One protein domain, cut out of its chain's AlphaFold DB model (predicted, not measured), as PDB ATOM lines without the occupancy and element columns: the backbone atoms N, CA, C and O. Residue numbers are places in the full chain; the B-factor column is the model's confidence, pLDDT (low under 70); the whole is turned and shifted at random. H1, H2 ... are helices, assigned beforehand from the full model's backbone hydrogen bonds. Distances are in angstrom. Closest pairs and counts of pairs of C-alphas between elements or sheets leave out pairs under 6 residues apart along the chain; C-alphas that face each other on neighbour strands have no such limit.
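This is residues 7 to 61 of the 64 residues of an uncharacterized protein of Malus baccata (UniProt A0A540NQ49). A long tail with no named element sticks out from a small helical hook: residues 7 to 25 stand free, then the backbone makes the short turn of helix H1 and folds back as one long helix, H2, beside residues 26 to 31. The tail makes much of the length. The printed part has 55 residues, with two named helices, H1 then H2, and no named strand; the class is all helix, with under half of the residues, 22 of 55, in named elements. The whole is extended, with a radius of gyration of the C-alphas of 18.4 A, and spans 52 by 23 by 16 A.

Start at C-alpha 7, at (202.459, 160.390, 159.593), and go through residues 7 to 31, which hold no named element. Find C-alpha 32 at (177.683, 127.318, 173.827), where H1, residues 32 to 35, begins. Then find C-alpha 43 at (171.853, 118.878, 165.440); from there H2, residues 43 to 60, runs 26.0 A to C-alpha 60 at (177.125, 143.365, 158.624).

Look at Pro 33 and Ala 45: H1 and H2 touch there, and these closest C-alphas are 6.2 A apart. H2 touches H1 with residues 45 to 49 alone. In H2 every O i to N i+4 pair is within hydrogen-bond range; H1 is too short for such a pair, and its one O i to N i+3 pair is within range.

The C-alphas of Ala 7 and Ser 41, the two farthest apart, are 53.1 A from each other. Without residues 7 to 25, the body of 36 residues spans 32 by 15 by 9 A. The printed part has no cut, and the link from H1 to H2 is short, with 7 residues. Mean pLDDT of the printed part is 79.0; look for values under 70 at residue 18 and residues 20 to 25, 37 to 41 and 59 to 61.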
ATOM      1  N   ALA A   7     202.771 161.625 160.313       87.94
ATOM      2  CA  ALA A   7     202.459 160.390 159.593       87.94
ATOM      3  C   ALA A   7     201.372 159.524 160.265       87.94
ATOM      4  O   ALA A   7     200.769 158.681 159.607       87.94
ATOM      5  N   PHE A   8     201.113 159.718 161.562       86.75
ATOM      6  CA  PHE A   8     200.059 159.015 162.304       86.75
ATOM      7  C   PHE A   8     198.756 159.819 162.409       86.75
ATOM      8  O   PHE A   8     197.762 159.310 162.927       86.75
ATOM      9  N   ILE A   9     198.740 161.072 161.941       88.25
ATOM     10  CA  ILE A   9     197.545 161.914 161.950       88.25
ATOM     11  C   ILE A   9     196.750 161.615 160.685       88.25
ATOM     12  O   ILE A   9     197.183 161.903 159.577       88.25
ATOM     13  N   GLN A  10     195.561 161.049 160.860       86.44
ATOM     14  CA  GLN A  10     194.676 160.748 159.742       86.44
ATOM     15  C   GLN A  10     194.083 162.031 159.134       86.44
ATOM     16  O   GLN A  10     193.776 162.999 159.854       86.44
ATOM     17  N   ASP A  11     193.875 162.012 157.814       88.31
ATOM     18  CA  ASP A  11     193.139 163.053 157.098       88.31
ATOM     19  C   ASP A  11     191.756 163.275 157.721       88.31
ATOM     20  O   ASP A  11     191.164 162.328 158.254       88.31
ATOM     21  N   PRO A  12     191.215 164.508 157.684       84.50
ATOM     22  CA  PRO A  12     189.933 164.837 158.307       84.50
ATOM     23  C   PRO A  12     188.783 163.892 157.931       84.50
ATOM     24  O   PRO A  12     187.914 163.638 158.759       84.50
ATOM     25  N   GLU A  13     188.810 163.341 156.719       85.81
ATOM     26  CA  GLU A  13     187.805 162.426 156.164       85.81
ATOM     27  C   GLU A  13     187.783 161.048 156.846       85.81
ATOM     28  O   GLU A  13     186.730 160.417 156.918       85.81
ATOM     29  N   HIS A  14     188.915 160.596 157.391       85.75
ATOM     30  CA  HIS A  14     189.037 159.310 158.089       85.75
ATOM     31  C   HIS A  14     188.859 159.434 159.605       85.75
ATOM     32  O   HIS A  14     188.880 158.440 160.333       85.75
ATOM     33  N   ARG A  15     188.710 160.660 160.114       84.56
ATOM     34  CA  ARG A  15     188.516 160.873 161.545       84.56
ATOM     35  C   ARG A  15     187.116 160.410 161.949       84.56
ATOM     36  O   ARG A  15     186.160 160.619 161.197       84.56
ATOM     37  N   PRO A  16     186.960 159.829 163.150       82.06
ATOM     38  CA  PRO A  16     185.643 159.506 163.676       82.06
ATOM     39  C   PRO A  16     184.741 160.743 163.663       82.06
ATOM     40  O   PRO A  16     185.137 161.820 164.116       82.06
ATOM     41  N   LYS A  17     183.520 160.594 163.147       77.69
ATOM     42  CA  LYS A  17     182.516 161.660 163.200       77.69
ATOM     43  C   LYS A  17     182.154 161.911 164.667       77.69
ATOM     44  O   LYS A  17     181.910 160.970 165.413       77.69
ATOM     45  N   LEU A  18     182.099 163.182 165.070       69.69
ATOM     46  CA  LEU A  18     181.757 163.590 166.444       69.69
ATOM     47  C   LEU A  18     180.332 163.182 166.857       69.69
ATOM     48  O   LEU A  18     180.028 163.091 168.041       69.69
ATOM     49  N   SER A  19     179.461 162.930 165.884       72.50
ATOM     50  CA  SER A  19     178.147 162.340 166.098       72.50
ATOM     51  C   SER A  19     178.280 160.830 166.297       72.50
ATOM     52  O   SER A  19     178.556 160.102 165.340       72.50
ATOM     53  N   ILE A  20     178.045 160.360 167.521       65.19
ATOM     54  CA  ILE A  20     177.840 158.936 167.793       65.19
ATOM     55  C   ILE A  20     176.518 158.560 167.126       65.19
ATOM     56  O   ILE A  20     175.448 158.951 167.585       65.19
ATOM     57  N   ILE A  21     176.593 157.847 166.007       64.12
ATOM     58  CA  ILE A  21     175.436 157.123 165.490       64.12
ATOM     59  C   ILE A  21     175.298 155.930 166.430       64.12
ATOM     60  O   ILE A  21     176.249 155.158 166.565       64.12
ATOM     61  N   GLU A  22     174.173 155.831 167.136       64.88
ATOM     62  CA  GLU A  22     173.847 154.644 167.921       64.88
ATOM     63  C   GLU A  22     173.833 153.475 166.936       64.88
ATOM     64  O   GLU A  22     172.963 153.369 166.073       64.88
ATOM     65  N   ALA A  23     174.906 152.686 166.948       64.88
ATOM     66  CA  ALA A  23     174.979 151.521 166.098       64.88
ATOM     67  C   ALA A  23     173.884 150.579 166.584       64.88
ATOM     68  O   ALA A  23     173.868 150.245 167.772       64.88
ATOM     69  N   ASP A  24     173.013 150.123 165.677       66.38
ATOM     70  CA  ASP A  24     172.197 148.944 165.953       66.38
ATOM     71  C   ASP A  24     173.141 147.900 166.556       66.38
ATOM     72  O   ASP A  24     174.243 147.675 166.037       66.38
ATOM     73  N   GLY A  25     172.799 147.373 167.731       69.19
ATOM     74  CA  GLY A  25     173.726 146.589 168.547       69.19
ATOM     75  C   GLY A  25     174.351 145.457 167.733       69.19
ATOM     76  O   GLY A  25     173.664 144.798 166.951       69.19
ATOM     77  N   ILE A  26     175.670 145.264 167.848       74.69
ATOM     78  CA  ILE A  26     176.341 144.105 167.239       74.69
ATOM     79  C   ILE A  26     175.595 142.848 167.711       74.69
ATOM     80  O   ILE A  26     175.385 142.713 168.919       74.69
ATOM     81  N   PRO A  27     175.173 141.947 166.804       73.56
ATOM     82  CA  PRO A  27     174.445 140.754 167.207       73.56
ATOM     83  C   PRO A  27     175.318 139.908 168.137       73.56
ATOM     84  O   PRO A  27     176.427 139.509 167.776       73.56
ATOM     85  N   LEU A  28     174.820 139.655 169.346       83.62
ATOM     86  CA  LEU A  28     175.456 138.766 170.310       83.62
ATOM     87  C   LEU A  28     175.062 137.326 169.968       83.62
ATOM     88  O   LEU A  28     173.887 136.975 170.049       83.62
ATOM     89  N   ILE A  29     176.036 136.513 169.562       87.69
ATOM     90  CA  ILE A  29     175.824 135.122 169.144       87.69
ATOM     91  C   ILE A  29     176.334 134.192 170.247       87.69
ATOM     92  O   ILE A  29     177.493 134.293 170.652       87.69
ATOM     93  N   ASP A  30     175.485 133.280 170.718       87.00
ATOM     94  CA  ASP A  30     175.852 132.280 171.727       87.00
ATOM     95  C   ASP A  30     176.507 131.044 171.086       87.00
ATOM     96  O   ASP A  30     175.875 130.307 170.332       87.00
ATOM     97  N   LEU A  31     177.779 130.793 171.410       88.44
ATOM     98  CA  LEU A  31     178.569 129.666 170.886       88.44
ATOM     99  C   LEU A  31     178.561 128.429 171.799       88.44
ATOM    100  O   LEU A  31     179.221 127.432 171.498       88.44
ATOM    101  N   SER A  32     177.808 128.452 172.900       85.00
ATOM    102  CA  SER A  32     177.683 127.318 173.827       85.00
ATOM    103  C   SER A  32     177.345 125.966 173.161       85.00
ATOM    104  O   SER A  32     177.918 124.956 173.593       85.00
ATOM    105  N   PRO A  33     176.514 125.902 172.089       83.88
ATOM    106  CA  PRO A  33     176.175 124.642 171.415       83.88
ATOM    107  C   PRO A  33     177.365 123.879 170.817       83.88
ATOM    108  O   PRO A  33     177.290 122.667 170.663       83.88
ATOM    109  N   VAL A  34     178.461 124.566 170.477       84.00
ATOM    110  CA  VAL A  34     179.654 123.945 169.866       84.00
ATOM    111  C   VAL A  34     180.834 123.826 170.828       84.00
ATOM    112  O   VAL A  34     181.806 123.142 170.524       84.00
ATOM    113  N   ASN A  35     180.762 124.479 171.991       78.88
ATOM    114  CA  ASN A  35     181.883 124.583 172.926       78.88
ATOM    115  C   ASN A  35     181.838 123.563 174.074       78.88
ATOM    116  O   ASN A  35     182.723 123.549 174.927       78.88
ATOM    117  N   SER A  36     180.804 122.723 174.136       71.38
ATOM    118  CA  SER A  36     180.661 121.719 175.191       71.38
ATOM    119  C   SER A  36     180.703 120.303 174.614       71.38
ATOM    120  O   SER A  36     180.020 120.025 173.624       71.38
ATOM    121  N   PRO A  37     181.485 119.394 175.225       67.12
ATOM    122  CA  PRO A  37     181.623 118.021 174.740       67.12
ATOM    123  C   PRO A  37     180.273 117.289 174.714       67.12
ATOM    124  O   PRO A  37     180.017 116.531 173.779       67.12
ATOM    125  N   ASP A  38     179.376 117.607 175.654       65.19
ATOM    126  CA  ASP A  38     178.071 116.954 175.811       65.19
ATOM    127  C   ASP A  38     176.939 117.564 174.954       65.19
ATOM    128  O   ASP A  38     175.973 116.865 174.653       65.19
ATOM    129  N   ASN A  39     177.035 118.834 174.513       59.31
ATOM    130  CA  ASN A  39     176.010 119.462 173.649       59.31
ATOM    131  C   ASN A  39     176.339 119.396 172.150       59.31
ATOM    132  O   ASN A  39     175.520 119.801 171.325       59.31
ATOM    133  N   SER A  40     177.487 118.814 171.785       58.25
ATOM    134  CA  SER A  40     177.883 118.562 170.391       58.25
ATOM    135  C   SER A  40     176.922 117.638 169.617       58.25
ATOM    136  O   SER A  40     177.060 117.473 168.406       58.25
ATOM    137  N   SER A  41     175.935 117.044 170.302       65.44
ATOM    138  CA  SER A  41     175.021 116.042 169.753       65.44
ATOM    139  C   SER A  41     173.615 116.550 169.418       65.44
ATOM    140  O   SER A  41     172.845 115.753 168.882       65.44
ATOM    141  N   ASP A  42     173.238 117.805 169.712       80.25
ATOM    142  CA  ASP A  42     171.934 118.328 169.265       80.25
ATOM    143  C   ASP A  42     172.066 119.011 167.890       80.25
ATOM    144  O   ASP A  42     172.445 120.187 167.807       80.25
ATOM    145  N   PRO A  43     171.734 118.315 166.782       82.88
ATOM    146  CA  PRO A  43     171.853 118.878 165.440       82.88
ATOM    147  C   PRO A  43     170.980 120.125 165.256       82.88
ATOM    148  O   PRO A  43     171.324 121.005 164.467       82.88
ATOM    149  N   LYS A  44     169.875 120.242 166.004       86.38
ATOM    150  CA  LYS A  44     168.947 121.369 165.898       86.38
ATOM    151  C   LYS A  44     169.519 122.638 166.533       86.38
ATOM    152  O   LYS A  44     169.303 123.735 166.011       86.38
ATOM    153  N   ALA A  45     170.263 122.500 167.632       83.94
ATOM    154  CA  ALA A  45     170.973 123.609 168.265       83.94
ATOM    155  C   ALA A  45     172.095 124.145 167.360       83.94
ATOM    156  O   ALA A  45     172.230 125.359 167.199       83.94
ATOM    157  N   ILE A  46     172.834 123.248 166.698       87.81
ATOM    158  CA  ILE A  46     173.881 123.615 165.734       87.81
ATOM    159  C   ILE A  46     173.279 124.301 164.499       87.81
ATOM    160  O   ILE A  46     173.763 125.352 164.085       87.81
ATOM    161  N   GLU A  47     172.193 123.769 163.929       89.81
ATOM    162  CA  GLU A  47     171.514 124.383 162.778       89.81
ATOM    163  C   GLU A  47     171.022 125.806 163.096       89.81
ATOM    164  O   GLU A  47     171.191 126.734 162.298       89.81
ATOM    165  N   LYS A  48     170.446 126.001 164.291       89.06
ATOM    166  CA  LYS A  48     170.014 127.320 164.764       89.06
ATOM    167  C   LYS A  48     171.195 128.291 164.855       89.06
ATOM    168  O   LYS A  48     171.079 129.406 164.350       89.06
ATOM    169  N   LEU A  49     172.315 127.857 165.435       90.25
ATOM    170  CA  LEU A  49     173.525 128.668 165.559       90.25
ATOM    171  C   LEU A  49     174.081 129.085 164.188       90.25
ATOM    172  O   LEU A  49     174.352 130.261 163.954       90.25
ATOM    173  N   VAL A  50     174.194 128.144 163.248       90.25
ATOM    174  CA  VAL A  50     174.666 128.431 161.882       90.25
ATOM    175  C   VAL A  50     173.770 129.464 161.193       90.25
ATOM    176  O   VAL A  50     174.265 130.361 160.508       90.25
ATOM    177  N   ARG A  51     172.450 129.386 161.400       90.12
ATOM    178  CA  ARG A  51     171.504 130.364 160.852       90.12
ATOM    179  C   ARG A  51     171.671 131.753 161.474       90.12
ATOM    180  O   ARG A  51     171.610 132.738 160.741       90.12
ATOM    181  N   GLU A  52     171.892 131.844 162.784       89.00
ATOM    182  CA  GLU A  52     172.159 133.119 163.470       89.00
ATOM    183  C   GLU A  52     173.448 133.776 162.964       89.00
ATOM    184  O   GLU A  52     173.428 134.955 162.611       89.00
ATOM    185  N   ILE A  53     174.527 133.000 162.813       88.62
ATOM    186  CA  ILE A  53     175.789 133.468 162.219       88.62
ATOM    187  C   ILE A  53     175.557 133.971 160.790       88.62
ATOM    188  O   ILE A  53     175.953 135.082 160.443       88.62
ATOM    189  N   GLY A  54     174.870 133.179 159.961       87.75
ATOM    190  CA  GLY A  54     174.580 133.547 158.577       87.75
ATOM    191  C   GLY A  54     173.776 134.844 158.458       87.75
ATOM    192  O   GLY A  54     174.038 135.638 157.560       87.75
ATOM    193  N   ASN A  55     172.825 135.085 159.360       85.88
ATOM    194  CA  ASN A  55     172.043 136.321 159.380       85.88
ATOM    195  C   ASN A  55     172.882 137.519 159.841       85.88
ATOM    196  O   ASN A  55     172.910 138.535 159.154       85.88
ATOM    197  N   ALA A  56     173.648 137.372 160.924       83.88
ATOM    198  CA  ALA A  56     174.553 138.417 161.400       83.88
ATOM    199  C   ALA A  56     175.564 138.852 160.323       83.88
ATOM    200  O   ALA A  56     175.838 140.042 160.166       83.88
ATOM    201  N   CYS A  57     176.091 137.900 159.545       83.38
ATOM    202  CA  CYS A  57     177.022 138.179 158.454       83.38
ATOM    203  C   CYS A  57     176.363 138.831 157.228       83.38
ATOM    204  O   CYS A  57     177.029 139.604 156.543       83.38
ATOM    205  N   LYS A  58     175.084 138.553 156.938       79.62
ATOM    206  CA  LYS A  58     174.360 139.189 155.821       79.62
ATOM    207  C   LYS A  58     174.164 140.684 156.044       79.62
ATOM    208  O   LYS A  58     174.370 141.459 155.118       79.62
ATOM    209  N   ASP A  59     173.826 141.074 157.269       68.75
ATOM    210  CA  ASP A  59     173.491 142.466 157.580       68.75
ATOM    211  C   ASP A  59     174.738 143.324 157.868       68.75
ATOM    212  O   ASP A  59     174.706 144.546 157.747       68.75
ATOM    213  N   ARG A  60     175.861 142.692 158.245       62.62
ATOM    214  CA  ARG A  60     177.125 143.365 158.624       62.62
ATOM    215  C   ARG A  60     178.262 143.164 157.626       62.62
ATOM    216  O   ARG A  60     179.333 143.747 157.796       62.62
ATOM    217  N   GLY A  61     178.061 142.336 156.606       55.06
ATOM    218  CA  GLY A  61     179.024 142.107 155.539       55.06
ATOM    219  C   GLY A  61     179.149 143.342 154.658       55.06
ATOM    220  O   GLY A  61     178.440 143.472 153.666       55.06
TER     221      GLY A  61